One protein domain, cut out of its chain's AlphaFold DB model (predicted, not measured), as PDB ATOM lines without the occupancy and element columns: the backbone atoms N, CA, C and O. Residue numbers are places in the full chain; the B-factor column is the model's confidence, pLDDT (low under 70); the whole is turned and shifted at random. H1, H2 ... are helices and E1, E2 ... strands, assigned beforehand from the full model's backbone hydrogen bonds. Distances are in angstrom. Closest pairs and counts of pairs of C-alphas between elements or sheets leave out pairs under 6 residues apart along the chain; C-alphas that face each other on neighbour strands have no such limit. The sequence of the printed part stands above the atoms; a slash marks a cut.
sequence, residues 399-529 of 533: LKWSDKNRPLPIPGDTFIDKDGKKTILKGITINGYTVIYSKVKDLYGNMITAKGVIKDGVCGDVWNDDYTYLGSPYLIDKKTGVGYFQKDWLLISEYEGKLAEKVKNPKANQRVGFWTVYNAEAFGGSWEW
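What this domain is: This is residues 399 to 529 of the 533 residues of the protein "S-layer homology domain-containing protein" of Anaerocolumna jejuensis DSM 15929 (UniProt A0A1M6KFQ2). The model has little regular structure: one helix, H1, has the strand hairpins E3-E4 and E5-E6 near its first part and the hairpin E7-E8 near its last part, while the hairpin E1-E2 is apart from H1, and long loops, residues 399 to 413, 437 to 473 and 501 to 515, make up much of the rest. The 131 printed residues, mixed in class, run E1 E2 E3 E4 E5 E6 H1 E7 E8, the strands in four antiparallel pairs; named elements hold only 43. It is compact, radius of gyration of the C-alphas 16.0 A, but elongated, 48 by 29 by 25 A.

Where its parts are: Find E3, residues 427 to 430, from C-alpha 427 at (29.478, 29.022, -8.172), then E4, 433 to 436. Earlier come E1, 414 to 416, and E2, 422 to 424; later E5, 474 to 476, and E6, 483 to 485. H1, 486 to 500, runs 20.6 A. E7, 516 to 519, is followed by E8, 526 to 529, which ends with C-alpha 529 at (35.170, 47.877, -11.157).

How they stand to each other: In hairpin E3-E4, N 428 and O 435 are 2.9 A apart, within hydrogen-bond range. The closest C-alphas of E4 and H1, Val 435 and Asp 488, are 6.3 A apart; those of H1 and E7, Glu 496 and Thr 516, 6.3 A. In H1 every O i to N i+4 pair is within range.

The domain as a whole: The printed part has no cut; links E4 to E5 and H1 to E7 are long. Confidence is under 70 at 431 to 432, 450 to 451 and 462 to 467.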
ATOM      1  N   LEU A 399      36.386  19.203 -17.413       96.12
ATOM      2  CA  LEU A 399      36.259  19.895 -18.690       96.12
ATOM      3  C   LEU A 399      37.628  20.402 -19.138       96.12
ATOM      4  O   LEU A 399      38.437  20.813 -18.306       96.12
ATOM      5  N   LYS A 400      37.889  20.420 -20.445       96.88
ATOM      6  CA  LYS A 400      39.136  20.961 -21.000       96.88
ATOM      7  C   LYS A 400      38.841  22.036 -22.026       96.88
ATOM      8  O   LYS A 400      37.983  21.851 -22.883       96.88
ATOM      9  N   TRP A 401      39.610  23.118 -22.002       95.31
ATOM     10  CA  TRP A 401      39.519  24.188 -22.994       95.31
ATOM     11  C   TRP A 401      39.718  23.695 -24.444       95.31
ATOM     12  O   TRP A 401      39.109  24.221 -25.380       95.31
ATOM     13  N   SER A 402      40.523  22.645 -24.634       94.50
ATOM     14  CA  SER A 402      40.737  21.993 -25.933       94.50
ATOM     15  C   SER A 402      39.486  21.309 -26.494       94.50
ATOM     16  O   SER A 402      39.368  21.155 -27.709       94.50
ATOM     17  N   ASP A 403      38.556  20.902 -25.627       94.44
ATOM     18  CA  ASP A 403      37.391  20.110 -26.009       94.44
ATOM     19  C   ASP A 403      36.288  21.049 -26.506       94.44
ATOM     20  O   ASP A 403      35.605  21.712 -25.723       94.44
ATOM     21  N   LYS A 404      36.132  21.125 -27.830       91.56
ATOM     22  CA  LYS A 404      35.221  22.074 -28.493       91.56
ATOM     23  C   LYS A 404      33.733  21.771 -28.279       91.56
ATOM     24  O   LYS A 404      32.924  22.692 -28.272       91.56
ATOM     25  N   ASN A 405      33.386  20.497 -28.077       89.19
ATOM     26  CA  ASN A 405      32.010  20.010 -27.894       89.19
ATOM     27  C   ASN A 405      31.686  19.714 -26.419       89.19
ATOM     28  O   ASN A 405      30.887  18.831 -26.111       89.19
ATOM     29  N   ARG A 406      32.360  20.398 -25.490       89.44
ATOM     30  CA  ARG A 406      32.124  20.228 -24.054       89.44
ATOM     31  C   ARG A 406      30.781  20.844 -23.629       89.44
ATOM     32  O   ARG A 406      30.361  21.836 -24.226       89.44
ATOM     33  N   PRO A 407      30.115  20.304 -22.595       87.25
ATOM     34  CA  PRO A 407      28.911  20.919 -22.041       87.25
ATOM     35  C   PRO A 407      29.231  22.245 -21.334       87.25
ATOM     36  O   PRO A 407      30.390  22.517 -21.002       87.25
ATOM     37  N   LEU A 408      28.196  23.043 -21.042       85.88
ATOM     38  CA  LEU A 408      28.352  24.255 -20.237       85.88
ATOM     39  C   LEU A 408      28.997  23.921 -18.875       85.88
ATOM     40  O   LEU A 408      28.639  22.901 -18.264       85.88
ATOM     41  N   PRO A 409      29.953  24.740 -18.399       89.88
ATOM     42  CA  PRO A 409      30.562  24.547 -17.091       89.88
ATOM     43  C   PRO A 409      29.567  24.799 -15.958       89.88
ATOM     44  O   PRO A 409      28.835  25.788 -15.978       89.88
ATOM     45  N   ILE A 410      29.576  23.929 -14.949       88.69
ATOM     46  CA  ILE A 410      28.764  24.057 -13.733       88.69
ATOM     47  C   ILE A 410      29.659  24.130 -12.487       88.69
ATOM     48  O   ILE A 410      30.811  23.680 -12.517       88.69
ATOM     49  N   PRO A 411      29.165  24.685 -11.363       91.88
ATOM     50  CA  PRO A 411      29.899  24.643 -10.104       91.88
ATOM     51  C   PRO A 411      30.268  23.205  -9.719       91.88
ATOM     52  O   PRO A 411      29.437  22.303  -9.787       91.88
ATOM     53  N   GLY A 412      31.512  23.002  -9.297       92.19
ATOM     54  CA  GLY A 412      32.068  21.698  -8.936       92.19
ATOM     55  C   GLY A 412      32.814  20.982 -10.063       92.19
ATOM     56  O   GLY A 412      33.614  20.096  -9.764       92.19
ATOM     57  N   ASP A 413      32.643  21.379 -11.330       95.88
ATOM     58  CA  ASP A 413      33.491  20.861 -12.409       95.88
ATOM     59  C   ASP A 413      34.967  21.201 -12.163       95.88
ATOM     60  O   ASP A 413      35.307  22.256 -11.626       95.88
ATOM     61  N   THR A 414      35.868  20.336 -12.628       97.19
ATOM     62  CA  THR A 414      37.290  20.677 -12.747       97.19
ATOM     63  C   THR A 414      37.564  21.150 -14.165       97.19
ATOM     64  O   THR A 414      37.511  20.359 -15.099       97.19
ATOM     65  N   PHE A 415      37.886  22.425 -14.349       97.25
ATOM     66  CA  PHE A 415      38.229  22.971 -15.657       97.25
ATOM     67  C   PHE A 415      39.743  23.027 -15.852       97.25
ATOM     68  O   PHE A 415      40.464  23.521 -14.984       97.25
ATOM     69  N   ILE A 416      40.218  22.534 -16.993       97.12
ATOM     70  CA  ILE A 416      41.596  22.672 -17.463       97.12
ATOM     71  C   ILE A 416      41.613  23.791 -18.503       97.12
ATOM     72  O   ILE A 416      41.057  23.622 -19.589       97.12
ATOM     73  N   ASP A 417      42.209  24.930 -18.158       94.94
ATOM     74  CA  ASP A 417      42.240  26.097 -19.040       94.94
ATOM     75  C   ASP A 417      43.212  25.952 -20.220       94.94
ATOM     76  O   ASP A 417      43.898  24.938 -20.371       94.94
ATOM     77  N   LYS A 418      43.243  26.967 -21.092       90.88
ATOM     78  CA  LYS A 418      44.098  26.993 -22.289       90.88
ATOM     79  C   LYS A 418      45.599  26.906 -21.988       90.88
ATOM     80  O   LYS A 418      46.360  26.498 -22.859       90.88
ATOM     81  N   ASP A 419      46.003  27.255 -20.767       93.81
ATOM     82  CA  ASP A 419      47.387  27.168 -20.299       93.81
ATOM     83  C   ASP A 419      47.647  25.829 -19.568       93.81
ATOM     84  O   ASP A 419      48.733  25.601 -19.038       93.81
ATOM     85  N   GLY A 420      46.655  24.932 -19.509       94.12
ATOM     86  CA  GLY A 420      46.738  23.635 -18.837       94.12
ATOM     87  C   GLY A 420      46.477  23.681 -17.328       94.12
ATOM     88  O   GLY A 420      46.582  22.650 -16.654       94.12
ATOM     89  N   LYS A 421      46.121  24.840 -16.761       96.19
ATOM     90  CA  LYS A 421      45.885  24.980 -15.322       96.19
ATOM     91  C   LYS A 421      44.527  24.396 -14.945       96.19
ATOM     92  O   LYS A 421      43.490  24.768 -15.489       96.19
ATOM     93  N   LYS A 422      44.535  23.507 -13.949       97.06
ATOM     94  CA  LYS A 422      43.329  22.874 -13.399       97.06
ATOM     95  C   LYS A 422      42.720  23.732 -12.292       97.06
ATOM     96  O   LYS A 422      43.424  24.125 -11.363       97.06
ATOM     97  N   THR A 423      41.417  23.984 -12.361       96.12
ATOM     98  CA  THR A 423      40.670  24.752 -11.356       96.12
ATOM     99  C   THR A 423      39.324  24.095 -11.083       96.12
ATOM    100  O   THR A 423      38.584  23.809 -12.018       96.12
ATOM    101  N   ILE A 424      38.982  23.890  -9.809       95.81
ATOM    102  CA  ILE A 424      37.620  23.506  -9.417       95.81
ATOM    103  C   ILE A 424      36.741  24.752  -9.481       95.81
ATOM    104  O   ILE A 424      37.021  25.747  -8.804       95.81
ATOM    105  N   LEU A 425      35.695  24.697 -10.297       94.88
ATOM    106  CA  LEU A 425      34.794  25.812 -10.525       94.88
ATOM    107  C   LEU A 425      33.924  26.057  -9.296       94.88
ATOM    108  O   LEU A 425      33.238  25.166  -8.799       94.88
ATOM    109  N   LYS A 426      33.929  27.295  -8.816       93.06
ATOM    110  CA  LYS A 426      33.046  27.766  -7.749       93.06
ATOM    111  C   LYS A 426      31.874  28.515  -8.356       93.06
ATOM    112  O   LYS A 426      32.064  29.302  -9.277       93.06
ATOM    113  N   GLY A 427      30.684  28.281  -7.822       89.88
ATOM    114  CA  GLY A 427      29.478  29.022  -8.172       89.88
ATOM    115  C   GLY A 427      29.133  30.049  -7.106       89.88
ATOM    116  O   GLY A 427      29.350  29.805  -5.919       89.88
ATOM    117  N   ILE A 428      28.556  31.167  -7.526       87.00
ATOM    118  CA  ILE A 428      27.823  32.081  -6.648       87.00
ATOM    119  C   ILE A 428      26.405  32.233  -7.177       87.00
ATOM    120  O   ILE A 428      26.190  32.182  -8.387       87.00
ATOM    121  N   THR A 429      25.445  32.422  -6.273       80.31
ATOM    122  CA  THR A 429      24.051  32.672  -6.643       80.31
ATOM    123  C   THR A 429      23.686  34.117  -6.344       80.31
ATOM    124  O   THR A 429      23.767  34.555  -5.197       80.31
ATOM    125  N   ILE A 430      23.266  34.852  -7.372       71.50
ATOM    126  CA  ILE A 430      22.890  36.267  -7.290       71.50
ATOM    127  C   ILE A 430      21.562  36.427  -8.022       71.50
ATOM    128  O   ILE A 430      21.427  35.989  -9.160       71.50
ATOM    129  N   ASN A 431      20.559  37.006  -7.359       65.44
ATOM    130  CA  ASN A 431      19.229  37.258  -7.935       65.44
ATOM    131  C   ASN A 431      18.590  36.011  -8.588       65.44
ATOM    132  O   ASN A 431      17.886  36.091  -9.593       65.44
ATOM    133  N   GLY A 432      18.856  34.828  -8.024       65.81
ATOM    134  CA  GLY A 432      18.342  33.563  -8.542       65.81
ATOM    135  C   GLY A 432      19.131  32.967  -9.719       65.81
ATOM    136  O   GLY A 432      18.649  32.029 -10.341       65.81
ATOM    137  N   TYR A 433      20.313  33.487 -10.048       71.56
ATOM    138  CA  TYR A 433      21.175  32.960 -11.108       71.56
ATOM    139  C   TYR A 433      22.483  32.455 -10.534       71.56
ATOM    140  O   TYR A 433      23.079  33.117  -9.686       71.56
ATOM    141  N   THR A 434      22.931  31.298 -11.010       81.19
ATOM    142  CA  THR A 434      24.220  30.723 -10.630       81.19
ATOM    143  C   THR A 434      25.260  31.074 -11.682       81.19
ATOM    144  O   THR A 434      25.116  30.684 -12.834       81.19
ATOM    145  N   VAL A 435      26.310  31.783 -11.271       87.19
ATOM    146  CA  VAL A 435      27.432  32.181 -12.133       87.19
ATOM    147  C   VAL A 435      28.703  31.500 -11.650       87.19
ATOM    148  O   VAL A 435      28.934  31.384 -10.441       87.19
ATOM    149  N   ILE A 436      29.548  31.056 -12.583       91.75
ATOM    150  CA  ILE A 436      30.881  30.552 -12.252       91.75
ATOM    151  C   ILE A 436      31.755  31.721 -11.807       91.75
ATOM    152  O   ILE A 436      32.144  32.565 -12.603       91.75
ATOM    153  N   TYR A 437      32.131  31.741 -10.539       91.69
ATOM    154  CA  TYR A 437      33.004  32.746  -9.952       91.69
ATOM    155  C   TYR A 437      34.373  32.137  -9.656       91.69
ATOM    156  O   TYR A 437      34.659  31.655  -8.557       91.69
ATOM    157  N   SER A 438      35.226  32.058 -10.676       89.88
ATOM    158  CA  SER A 438      36.551  31.438 -10.594       89.88
ATOM    159  C   SER A 438      37.503  32.109 -11.580       89.88
ATOM    160  O   SER A 438      37.139  32.338 -12.722       89.88
ATOM    161  N   LYS A 439      38.746  32.397 -11.173       88.75
ATOM    162  CA  LYS A 439      39.786  32.993 -12.042       88.75
ATOM    163  C   LYS A 439      40.327  31.991 -13.074       88.75
ATOM    164  O   LYS A 439      41.506  31.636 -13.047       88.75
ATOM    165  N   VAL A 440      39.450  31.500 -13.940       91.38
ATOM    166  CA  VAL A 440      39.755  30.530 -14.987       91.38
ATOM    167  C   VAL A 440      39.904  31.256 -16.305       91.38
ATOM    168  O   VAL A 440      39.047  32.054 -16.683       91.38
ATOM    169  N   LYS A 441      41.007  30.994 -17.005       93.25
ATOM    170  CA  LYS A 441      41.250  31.632 -18.290       93.25
ATOM    171  C   LYS A 441      40.349  31.037 -19.360       93.25
ATOM    172  O   LYS A 441      40.276  29.822 -19.513       93.25
ATOM    173  N   ASP A 442      39.720  31.933 -20.110       90.62
ATOM    174  CA  ASP A 442      38.958  31.626 -21.315       90.62
ATOM    175  C   ASP A 442      37.940  30.471 -21.170       90.62
ATOM    176  O   ASP A 442      37.921  29.530 -21.959       90.62
ATOM    177  N   LEU A 443      37.099  30.524 -20.134       92.31
ATOM    178  CA  LEU A 443      36.212  29.429 -19.726       92.31
ATOM    179  C   LEU A 443      35.313  28.900 -20.867       92.31
ATOM    180  O   LEU A 443      35.181  27.684 -21.054       92.31
ATOM    181  N   TYR A 444      34.740  29.803 -21.667       90.81
ATOM    182  CA  TYR A 444      33.815  29.465 -22.757       90.81
ATOM    183  C   TYR A 444      34.460  29.509 -24.147       90.81
ATOM    184  O   TYR A 444      33.850  29.075 -25.121       90.81
ATOM    185  N   GLY A 445      35.693  30.009 -24.266       90.19
ATOM    186  CA  GLY A 445      36.367  30.106 -25.555       90.19
ATOM    187  C   GLY A 445      36.568  28.746 -26.213       90.19
ATOM    188  O   GLY A 445      36.670  27.713 -25.541       90.19
ATOM    189  N   ASN A 446      36.633  28.757 -27.548       90.06
ATOM    190  CA  ASN A 446      36.854  27.580 -28.397       90.06
ATOM    191  C   ASN A 446      35.690  26.558 -28.422       90.06
ATOM    192  O   ASN A 446      35.764  25.556 -29.131       90.06
ATOM    193  N   MET A 447      34.592  26.814 -27.706       89.62
ATOM    194  CA  MET A 447      33.366  26.011 -27.767       89.62
ATOM    195  C   MET A 447      32.604  26.241 -29.090       89.62
ATOM    196  O   MET A 447      32.519  27.378 -29.556       89.62
ATOM    197  N   ILE A 448      32.053  25.181 -29.700       85.38
ATOM    198  CA  ILE A 448      31.265  25.254 -30.949       85.38
ATOM    199  C   ILE A 448      29.771  25.427 -30.637       85.38
ATOM    200  O   ILE A 448      29.178  24.586 -29.972       85.38
ATOM    201  N   THR A 449      29.161  26.484 -31.177       75.06
ATOM    202  CA  THR A 449      27.711  26.761 -31.153       75.06
ATOM    203  C   THR A 449      27.093  26.571 -32.543       75.06
ATOM    204  O   THR A 449      27.815  26.459 -33.537       75.06
ATOM    205  N   ALA A 450      25.760  26.643 -32.643       69.19
ATOM    206  CA  ALA A 450      25.042  26.645 -33.921       69.19
ATOM    207  C   ALA A 450      25.487  27.773 -34.883       69.19
ATOM    208  O   ALA A 450      25.439  27.594 -36.099       69.19
ATOM    209  N   LYS A 451      25.965  28.911 -34.360       67.69
ATOM    210  CA  LYS A 451      26.452  30.066 -35.142       67.69
ATOM    211  C   LYS A 451      27.976  30.157 -35.257       67.69
ATOM    212  O   LYS A 451      28.484  31.102 -35.861       67.69
ATOM    213  N   GLY A 452      28.716  29.187 -34.717       80.06
ATOM    214  CA  GLY A 452      30.174  29.110 -34.829       80.06
ATOM    215  C   GLY A 452      30.905  29.052 -33.488       80.06
ATOM    216  O   GLY A 452      30.338  28.701 -32.456       80.06
ATOM    217  N   VAL A 453      32.203  29.348 -33.512       87.94
ATOM    218  CA  VAL A 453      33.091  29.196 -32.349       87.94
ATOM    219  C   VAL A 453      33.031  30.428 -31.445       87.94
ATOM    220  O   VAL A 453      33.190  31.552 -31.926       87.94
ATOM    221  N   ILE A 454      32.874  30.213 -30.136       88.31
ATOM    222  CA  ILE A 454      32.941  31.279 -29.129       88.31
ATOM    223  C   ILE A 454      34.353  31.872 -29.097       88.31
ATOM    224  O   ILE A 454      35.350  31.163 -28.916       88.31
ATOM    225  N   LYS A 455      34.424  33.194 -29.250       90.38
ATOM    226  CA  LYS A 455      35.641  34.010 -29.190       90.38
ATOM    227  C   LYS A 455      35.297  35.406 -28.677       90.38
ATOM    228  O   LYS A 455      34.134  35.799 -28.684       90.38
ATOM    229  N   ASP A 456      36.312  36.127 -28.220       90.56
ATOM    230  CA  ASP A 456      36.160  37.479 -27.678       90.56
ATOM    231  C   ASP A 456      35.387  38.401 -28.640       90.56
ATOM    232  O   ASP A 456      35.666  38.435 -29.842       90.56
ATOM    233  N   GLY A 457      34.391  39.103 -28.109       84.94
ATOM    234  CA  GLY A 457      33.483  39.987 -28.840       84.94
ATOM    235  C   GLY A 457      32.336  39.296 -29.587       84.94
ATOM    236  O   GLY A 457      31.447  39.986 -30.079       84.94
ATOM    237  N   VAL A 458      32.305  37.960 -29.681       85.06
ATOM    238  CA  VAL A 458      31.197  37.247 -30.340       85.06
ATOM    239  C   VAL A 458      30.039  37.048 -29.373       85.06
ATOM    240  O   VAL A 458      30.224  36.612 -28.237       85.06
ATOM    241  N   CYS A 459      28.830  37.359 -29.840       80.88
ATOM    242  CA  CYS A 459      27.607  37.144 -29.081       80.88
ATOM    243  C   CYS A 459      27.316  35.655 -28.897       80.88
ATOM    244  O   CYS A 459      27.420  34.867 -29.839       80.88
ATOM    245  N   GLY A 460      26.908  35.298 -27.683       76.12
ATOM    246  CA  GLY A 460      26.372  33.986 -27.373       76.12
ATOM    247  C   GLY A 460      25.100  33.696 -28.166       76.12
ATOM    248  O   GLY A 460      24.373  34.600 -28.595       76.12
ATOM    249  N   ASP A 461      24.847  32.410 -28.357       72.56
ATOM    250  CA  ASP A 461      23.670  31.880 -29.034       72.56
ATOM    251  C   ASP A 461      22.899  30.939 -28.102       72.56
ATOM    252  O   ASP A 461      23.318  30.706 -26.965       72.56
ATOM    253  N   VAL A 462      21.780  30.398 -28.578       65.94
ATOM    254  CA  VAL A 462      21.050  29.343 -27.868       65.94
ATOM    255  C   VAL A 462      21.917  28.084 -27.803       65.94
ATOM    256  O   VAL A 462      22.377  27.586 -28.831       65.94
ATOM    257  N   TRP A 463      22.135  27.560 -26.597       64.56
ATOM    258  CA  TRP A 463      22.925  26.349 -26.374       64.56
ATOM    259  C   TRP A 463      22.043  25.269 -25.751       64.56
ATOM    260  O   TRP A 463      21.719  25.365 -24.577       64.56
ATOM    261  N   ASN A 464      21.677  24.217 -26.492       57.66
ATOM    262  CA  ASN A 464      20.779  23.154 -25.997       57.66
ATOM    263  C   ASN A 464      19.496  23.716 -25.347       57.66
ATOM    264  O   ASN A 464      19.209  23.421 -24.190       57.66
ATOM    265  N   ASP A 465      18.783  24.586 -26.066       53.44
ATOM    266  CA  ASP A 465      17.589  25.309 -25.591       53.44
ATOM    267  C   ASP A 465      17.818  26.241 -24.383       53.44
ATOM    268  O   ASP A 465      16.870  26.813 -23.840       53.44
ATOM    269  N   ASP A 466      19.075  26.467 -23.989       62.19
ATOM    270  CA  ASP A 466      19.449  27.482 -23.013       62.19
ATOM    271  C   ASP A 466      19.660  28.837 -23.700       62.19
ATOM    272  O   ASP A 466      20.621  29.063 -24.443       62.19
ATOM    273  N   TYR A 467      18.739  29.761 -23.429       68.62
ATOM    274  CA  TYR A 467      18.746  31.134 -23.935       68.62
ATOM    275  C   TYR A 467      19.563  32.092 -23.054       68.62
ATOM    276  O   TYR A 467      19.592  33.294 -23.325       68.62
ATOM    277  N   THR A 468      20.221  31.599 -21.995       73.12
ATOM    278  CA  THR A 468      20.861  32.435 -20.966       73.12
ATOM    279  C   THR A 468      21.832  33.458 -21.545       73.12
ATOM    280  O   THR A 468      21.859  34.589 -21.048       73.12
ATOM    281  N   TYR A 469      22.570  33.104 -22.600       76.38
ATOM    282  CA  TYR A 469      23.607  33.947 -23.206       76.38
ATOM    283  C   TYR A 469      23.252  34.470 -24.601       76.38
ATOM    284  O   TYR A 469      24.101  35.088 -25.245       76.38
ATOM    285  N   LEU A 470      22.017  34.258 -25.072       78.50
ATOM    286  CA  LEU A 470      21.598  34.711 -26.396       78.50
ATOM    287  C   LEU A 470      21.781  36.232 -26.519       78.50
ATOM    288  O   LEU A 470      21.191  37.005 -25.767       78.50
ATOM    289  N   GLY A 471      22.605  36.655 -27.478       78.31
ATOM    290  CA  GLY A 471      22.886  38.068 -27.740       78.31
ATOM    291  C   GLY A 471      23.872  38.725 -26.766       78.31
ATOM    292  O   GLY A 471      24.274  39.858 -27.016       78.31
ATOM    293  N   SER A 472      24.311  38.039 -25.705       82.69
ATOM    294  CA  SER A 472      25.322  38.561 -24.778       82.69
ATOM    295  C   SER A 472      26.721  38.370 -25.375       82.69
ATOM    296  O   SER A 472      27.087  37.227 -25.653       82.69
ATOM    297  N   PRO A 473      27.549  39.416 -25.541       88.06
ATOM    298  CA  PRO A 473      28.919  39.251 -26.022       88.06
ATOM    299  C   PRO A 473      29.771  38.482 -25.008       88.06
ATOM    300  O   PRO A 473      29.640  38.674 -23.796       88.06
ATOM    301  N   TYR A 474      30.638  37.598 -25.501       91.38
ATOM    302  CA  TYR A 474      31.684  36.963 -24.705       91.38
ATOM    303  C   TYR A 474      32.891  37.895 -24.611       91.38
ATOM    304  O   TYR A 474      33.448  38.276 -25.638       91.38
ATOM    305  N   LEU A 475      33.288  38.272 -23.396       92.94
ATOM    306  CA  LEU A 475      34.340  39.255 -23.148       92.94
ATOM    307  C   LEU A 475      35.474  38.628 -22.344       92.94
ATOM    308  O   LEU A 475      35.254  38.079 -21.259       92.94
ATOM    309  N   ILE A 476      36.695  38.756 -22.855       93.25
ATOM    310  CA  ILE A 476      37.917  38.336 -22.172       93.25
ATOM    311  C   ILE A 476      38.596  39.555 -21.551       93.25
ATOM    312  O   ILE A 476      39.014  40.481 -22.249       93.25
ATOM    313  N   ASP A 477      38.786  39.517 -20.233       92.06
ATOM    314  CA  ASP A 477      39.627  40.473 -19.526       92.06
ATOM    315  C   ASP A 477      41.071  40.353 -20.027       92.06
ATOM    316  O   ASP A 477      41.759  39.354 -19.795       92.06
ATOM    317  N   LYS A 478      41.551  41.397 -20.701       89.44
ATOM    318  CA  LYS A 478      42.897  41.440 -21.282       89.44
ATOM    319  C   LYS A 478      44.005  41.357 -20.232       89.44
ATOM    320  O   LYS A 478      45.100  40.919 -20.567       89.44
ATOM    321  N   LYS A 479      43.733  41.739 -18.978       88.56
ATOM    322  CA  LYS A 479      44.718  41.718 -17.886       88.56
ATOM    323  C   LYS A 479      44.924  40.305 -17.349       88.56
ATOM    324  O   LYS A 479      46.051  39.890 -17.097       88.56
ATOM    325  N   THR A 480      43.834  39.566 -17.146       88.56
ATOM    326  CA  THR A 480      43.868  38.265 -16.455       88.56
ATOM    327  C   THR A 480      43.712  37.068 -17.392       88.56
ATOM    328  O   THR A 480      44.079  35.948 -17.030       88.56
ATOM    329  N   GLY A 481      43.184  37.283 -18.598       90.50
ATOM    330  CA  GLY A 481      42.798  36.235 -19.541       90.50
ATOM    331  C   GLY A 481      41.517  35.491 -19.150       90.50
ATOM    332  O   GLY A 481      41.164  34.518 -19.817       90.50
ATOM    333  N   VAL A 482      40.842  35.909 -18.076       92.12
ATOM    334  CA  VAL A 482      39.551  35.355 -17.658       92.12
ATOM    335  C   VAL A 482      38.471  35.827 -18.624       92.12
ATOM    336  O   VAL A 482      38.457  36.993 -19.011       92.12
ATOM    337  N   GLY A 483      37.590  34.919 -19.033       91.31
ATOM    338  CA  GLY A 483      36.537  35.214 -19.997       91.31
ATOM    339  C   GLY A 483      35.174  34.767 -19.501       91.31
ATOM    340  O   GLY A 483      35.012  33.617 -19.089       91.31
ATOM    341  N   TYR A 484      34.204  35.671 -19.600       92.06
ATOM    342  CA  TYR A 484      32.794  35.439 -19.295       92.06
ATOM    343  C   TYR A 484      31.902  36.139 -20.316       92.06
ATOM    344  O   TYR A 484      32.332  37.056 -21.017       92.06
ATOM    345  N   PHE A 485      30.637  35.737 -20.386       90.44
ATOM    346  CA  PHE A 485      29.636  36.541 -21.076       90.44
ATOM    347  C   PHE A 485      29.390  37.850 -20.315       90.44
ATOM    348  O   PHE A 485      29.428  37.872 -19.089       90.44
ATOM    349  N   GLN A 486      29.120  38.947 -21.029       88.50
ATOM    350  CA  GLN A 486      28.847  40.270 -20.443       88.50
ATOM    351  C   GLN A 486      27.819  40.215 -19.310       88.50
ATOM    352  O   GLN A 486      27.984  40.835 -18.265       88.50
ATOM    353  N   LYS A 487      26.775  39.413 -19.487       84.94
ATOM    354  CA  LYS A 487      25.761  39.166 -18.468       84.94
ATOM    355  C   LYS A 487      26.326  38.610 -17.151       84.94
ATOM    356  O   LYS A 487      25.936  39.068 -16.081       84.94
ATOM    357  N   ASP A 488      27.260  37.669 -17.225       88.88
ATOM    358  CA  ASP A 488      27.941  37.128 -16.046       88.88
ATOM    359  C   ASP A 488      28.894  38.160 -15.443       88.88
ATOM    360  O   ASP A 488      28.956  38.283 -14.223       88.88
ATOM    361  N   TRP A 489      29.585  38.949 -16.275       91.31
ATOM    362  CA  TRP A 489      30.407  40.067 -15.804       91.31
ATOM    363  C   TRP A 489      29.594  41.066 -14.973       91.31
ATOM    364  O   TRP A 489      30.036  41.467 -13.896       91.31
ATOM    365  N   LEU A 490      28.383  41.410 -15.420       89.12
ATOM    366  CA  LEU A 490      27.471  42.297 -14.692       89.12
ATOM    367  C   LEU A 490      27.033  41.698 -13.350       89.12
ATOM    368  O   LEU A 490      27.077  42.385 -12.331       89.12
ATOM    369  N   LEU A 491      26.666  40.413 -13.325       87.38
ATOM    370  CA  LEU A 491      26.292  39.731 -12.084       87.38
ATOM    371  C   LEU A 491      27.469  39.674 -11.102       87.38
ATOM    372  O   LEU A 491      27.315  39.988  -9.924       87.38
ATOM    373  N   ILE A 492      28.664  39.326 -11.578       91.00
ATOM    374  CA  ILE A 492      29.874  39.308 -10.751       91.00
ATOM    375  C   ILE A 492      30.164  40.705 -10.182       91.00
ATOM    376  O   ILE A 492      30.461  40.816  -8.992       91.00
ATOM    377  N   SER A 493      30.029  41.756 -10.994       92.06
ATOM    378  CA  SER A 493      30.184  43.147 -10.556       92.06
ATOM    379  C   SER A 493      29.198  43.513  -9.445       92.06
ATOM    380  O   SER A 493      29.601  44.045  -8.411       92.06
ATOM    381  N   GLU A 494      27.927  43.122  -9.572       89.75
ATOM    382  CA  GLU A 494      26.920  43.327  -8.524       89.75
ATOM    383  C   GLU A 494      27.290  42.604  -7.217       89.75
ATOM    384  O   GLU A 494      27.152  43.150  -6.118       89.75
ATOM    385  N   TYR A 495      27.780  41.366  -7.311       89.88
ATOM    386  CA  TYR A 495      28.200  40.602  -6.139       89.88
ATOM    387  C   TYR A 495      29.403  41.215  -5.432       89.88
ATOM    388  O   TYR A 495      29.383  41.354  -4.207       89.88
ATOM    389  N   GLU A 496      30.437  41.600  -6.176       93.25
ATOM    390  CA  GLU A 496      31.613  42.233  -5.586       93.25
ATOM    391  C   GLU A 496      31.296  43.624  -5.029       93.25
ATOM    392  O   GLU A 496      31.788  43.959  -3.952       93.25
ATOM    393  N   GLY A 497      30.391  44.379  -5.662       90.88
ATOM    394  CA  GLY A 497      29.851  45.629  -5.123       90.88
ATOM    395  C   GLY A 497      29.197  45.437  -3.749       90.88
ATOM    396  O   GLY A 497      29.564  46.106  -2.784       90.88
ATOM    397  N   LYS A 498      28.327  44.429  -3.602       89.31
ATOM    398  CA  LYS A 498      27.700  44.083  -2.305       89.31
ATOM    399  C   LYS A 498      28.703  43.635  -1.241       89.31
ATOM    400  O   LYS A 498      28.435  43.743  -0.042       89.31
ATOM    401  N   LEU A 499      29.834  43.057  -1.642       90.62
ATOM    402  CA  LEU A 499      30.919  42.748  -0.713       90.62
ATOM    403  C   LEU A 499      31.678  44.020  -0.313       90.62
ATOM    404  O   LEU A 499      32.020  44.176   0.859       90.62
ATOM    405  N   ALA A 500      31.905  44.924  -1.262       92.56
ATOM    406  CA  ALA A 500      32.624  46.174  -1.065       92.56
ATOM    407  C   ALA A 500      31.891  47.123  -0.107       92.56
ATOM    408  O   ALA A 500      32.516  47.683   0.794       92.56
ATOM    409  N   GLU A 501      30.561  47.205  -0.199       89.12
ATOM    410  CA  GLU A 501      29.700  47.965   0.725       89.12
ATOM    411  C   GLU A 501      29.865  47.561   2.199       89.12
ATOM    412  O   GLU A 501      29.629  48.356   3.109       89.12
ATOM    413  N   LYS A 502      30.279  46.315   2.464       92.19
ATOM    414  CA  LYS A 502      30.466  45.803   3.830       92.19
ATOM    415  C   LYS A 502      31.814  46.194   4.431       92.19
ATOM    416  O   LYS A 502      32.013  46.024   5.637       92.19
ATOM    417  N   VAL A 503      32.751  46.681   3.620       93.31
ATOM    418  CA  VAL A 503      34.091  47.047   4.077       93.31
ATOM    419  C   VAL A 503      34.059  48.426   4.722       93.31
ATOM    420  O   VAL A 503      33.733  49.425   4.089       93.31
ATOM    421  N   LYS A 504      34.459  48.493   5.994       92.12
ATOM    422  CA  LYS A 504      34.664  49.755   6.713       92.12
ATOM    423  C   LYS A 504      36.128  50.173   6.615       92.12
ATOM    424  O   LYS A 504      37.003  49.337   6.823       92.12
ATOM    425  N   ASN A 505      36.375  51.460   6.373       90.56
ATOM    426  CA  ASN A 505      37.715  52.058   6.274       90.56
ATOM    427  C   ASN A 505      38.627  51.345   5.254       90.56
ATOM    428  O   ASN A 505      39.673  50.809   5.632       90.56
ATOM    429  N   PRO A 506      38.220  51.283   3.974       92.94
ATOM    430  CA  PRO A 506      39.022  50.648   2.937       92.94
ATOM    431  C   PRO A 506      40.374  51.346   2.744       92.94
ATOM    432  O   PRO A 506      40.503  52.561   2.885       92.94
ATOM    433  N   LYS A 507      41.399  50.553   2.429       93.44
ATOM    434  CA  LYS A 507      42.755  51.043   2.153       93.44
ATOM    435  C   LYS A 507      42.953  51.252   0.655       93.44
ATOM    436  O   LYS A 507      42.355  50.542  -0.150       93.44
ATOM    437  N   ALA A 508      43.834  52.178   0.280       92.62
ATOM    438  CA  ALA A 508      44.233  52.360  -1.115       92.62
ATOM    439  C   ALA A 508      44.669  51.022  -1.738       92.62
ATOM    440  O   ALA A 508      45.420  50.264  -1.119       92.62
ATOM    441  N   ASN A 509      44.175  50.727  -2.944       91.19
ATOM    442  CA  ASN A 509      44.411  49.477  -3.676       91.19
ATOM    443  C   ASN A 509      43.895  48.204  -2.984       91.19
ATOM    444  O   ASN A 509      44.210  47.091  -3.417       91.19
ATOM    445  N   GLN A 510      43.087  48.327  -1.924       95.00
ATOM    446  CA  GLN A 510      42.412  47.176  -1.338       95.00
ATOM    447  C   GLN A 510      41.460  46.579  -2.368       95.00
ATOM    448  O   GLN A 510      40.698  47.300  -3.005       95.00
ATOM    449  N   ARG A 511      41.483  45.253  -2.516       93.44
ATOM    450  CA  ARG A 511      40.555  44.535  -3.390       93.44
ATOM    451  C   ARG A 511      39.464  43.840  -2.603       93.44
ATOM    452  O   ARG A 511      39.696  43.333  -1.504       93.44
ATOM    453  N   VAL A 512      38.297  43.773  -3.220       91.94
ATOM    454  CA  VAL A 512      37.202  42.897  -2.834       91.94
ATOM    455  C   VAL A 512      36.881  42.029  -4.035       91.94
ATOM    456  O   VAL A 512      36.731  42.519  -5.147       91.94
ATOM    457  N   GLY A 513      36.840  40.719  -3.814       90.19
ATOM    458  CA  GLY A 513      36.732  39.777  -4.916       90.19
ATOM    459  C   GLY A 513      37.944  39.826  -5.849       90.19
ATOM    460  O   GLY A 513      39.096  39.920  -5.413       90.19
ATOM    461  N   PHE A 514      37.692  39.687  -7.140       89.62
ATOM    462  CA  PHE A 514      38.693  39.579  -8.185       89.62
ATOM    463  C   PHE A 514      38.864  40.881  -8.966       89.62
ATOM    464  O   PHE A 514      40.011  41.180  -9.310       89.62
ATOM    465  N   TRP A 515      37.785  41.640  -9.183       92.56
ATOM    466  CA  TRP A 515      37.745  42.774 -10.111       92.56
ATOM    467  C   TRP A 515      37.279  44.095  -9.491       92.56
ATOM    468  O   TRP A 515      37.060  45.076 -10.196       92.56
ATOM    469  N   THR A 516      37.137  44.157  -8.169       94.38
ATOM    470  CA  THR A 516      36.753  45.392  -7.478       94.38
ATOM    471  C   THR A 516      37.907  45.891  -6.620       94.38
ATOM    472  O   THR A 516      38.418  45.171  -5.758       94.38
ATOM    473  N   VAL A 517      38.348  47.125  -6.867       95.06
ATOM    474  CA  VAL A 517      39.495  47.758  -6.202       95.06
ATOM    475  C   VAL A 517      39.099  49.109  -5.622       95.06
ATOM    476  O   VAL A 517      38.323  49.846  -6.217       95.06
ATOM    477  N   TYR A 518      39.605  49.437  -4.438       96.00
ATOM    478  CA  TYR A 518      39.369  50.732  -3.822       96.00
ATOM    479  C   TYR A 518      40.374  51.766  -4.329       96.00
ATOM    480  O   TYR A 518      41.583  51.639  -4.100       96.00
ATOM    481  N   ASN A 519      39.855  52.803  -4.978       92.81
ATOM    482  CA  ASN A 519      40.600  53.975  -5.394       92.81
ATOM    483  C   ASN A 519      40.459  55.073  -4.331       92.81
ATOM    484  O   ASN A 519      39.415  55.714  -4.214       92.81
ATOM    485  N   ALA A 520      41.521  55.290  -3.552       89.75
ATOM    486  CA  ALA A 520      41.553  56.323  -2.515       89.75
ATOM    487  C   ALA A 520      41.764  57.744  -3.076       89.75
ATOM    488  O   ALA A 520      41.520  58.711  -2.362       89.75
ATOM    489  N   GLU A 521      42.222  57.866  -4.325       87.44
ATOM    490  CA  GLU A 521      42.480  59.148  -4.994       87.44
ATOM    491  C   GLU A 521      41.228  59.704  -5.688       87.44
ATOM    492  O   GLU A 521      41.159  60.896  -5.989       87.44
ATOM    493  N   ALA A 522      40.212  58.864  -5.909       82.62
ATOM    494  CA  ALA A 522      38.901  59.311  -6.358       82.62
ATOM    495  C   ALA A 522      38.266  60.265  -5.329       82.62
ATOM    496  O   ALA A 522      38.504  60.161  -4.125       82.62
ATOM    497  N   PHE A 523      37.430  61.201  -5.788       72.69
ATOM    498  CA  PHE A 523      36.806  62.205  -4.919       72.69
ATOM    499  C   PHE A 523      35.944  61.539  -3.830       72.69
ATOM    500  O   PHE A 523      34.874  61.006  -4.111       72.69
ATOM    501  N   GLY A 524      36.428  61.552  -2.584       78.06
ATOM    502  CA  GLY A 524      35.787  60.875  -1.449       78.06
ATOM    503  C   GLY A 524      36.114  59.380  -1.306       78.06
ATOM    504  O   GLY A 524      35.607  58.752  -0.381       78.06
ATOM    505  N   GLY A 525      36.977  58.841  -2.172       86.06
ATOM    506  CA  GLY A 525      37.438  57.458  -2.203       86.06
ATOM    507  C   GLY A 525      36.336  56.455  -2.555       86.06
ATOM    508  O   GLY A 525      35.389  56.253  -1.794       86.06
ATOM    509  N   SER A 526      36.470  55.769  -3.688       91.81
ATOM    510  CA  SER A 526      35.419  54.900  -4.234       91.81
ATOM    511  C   SER A 526      35.917  53.505  -4.587       91.81
ATOM    512  O   SER A 526      37.067  53.302  -4.966       91.81
ATOM    513  N   TRP A 527      35.015  52.529  -4.499       93.75
ATOM    514  CA  TRP A 527      35.226  51.210  -5.085       93.75
ATOM    515  C   TRP A 527      34.989  51.268  -6.590       93.75
ATOM    516  O   TRP A 527      33.953  51.749  -7.043       93.75
ATOM    517  N   GLU A 528      35.944  50.763  -7.356       92.62
ATOM    518  CA  GLU A 528      35.930  50.773  -8.810       92.62
ATOM    519  C   GLU A 528      35.982  49.348  -9.356       92.62
ATOM    520  O   GLU A 528      36.750  48.502  -8.892       92.62
ATOM    521  N   TRP A 529      35.154  49.103 -10.370       92.94
ATOM    522  CA  TRP A 529      35.170  47.877 -11.157       92.94
ATOM    523  C   TRP A 529      36.260  47.955 -12.228       92.94
ATOM    524  O   TRP A 529      36.228  48.855 -13.071       92.94
TER     525      TRP A 529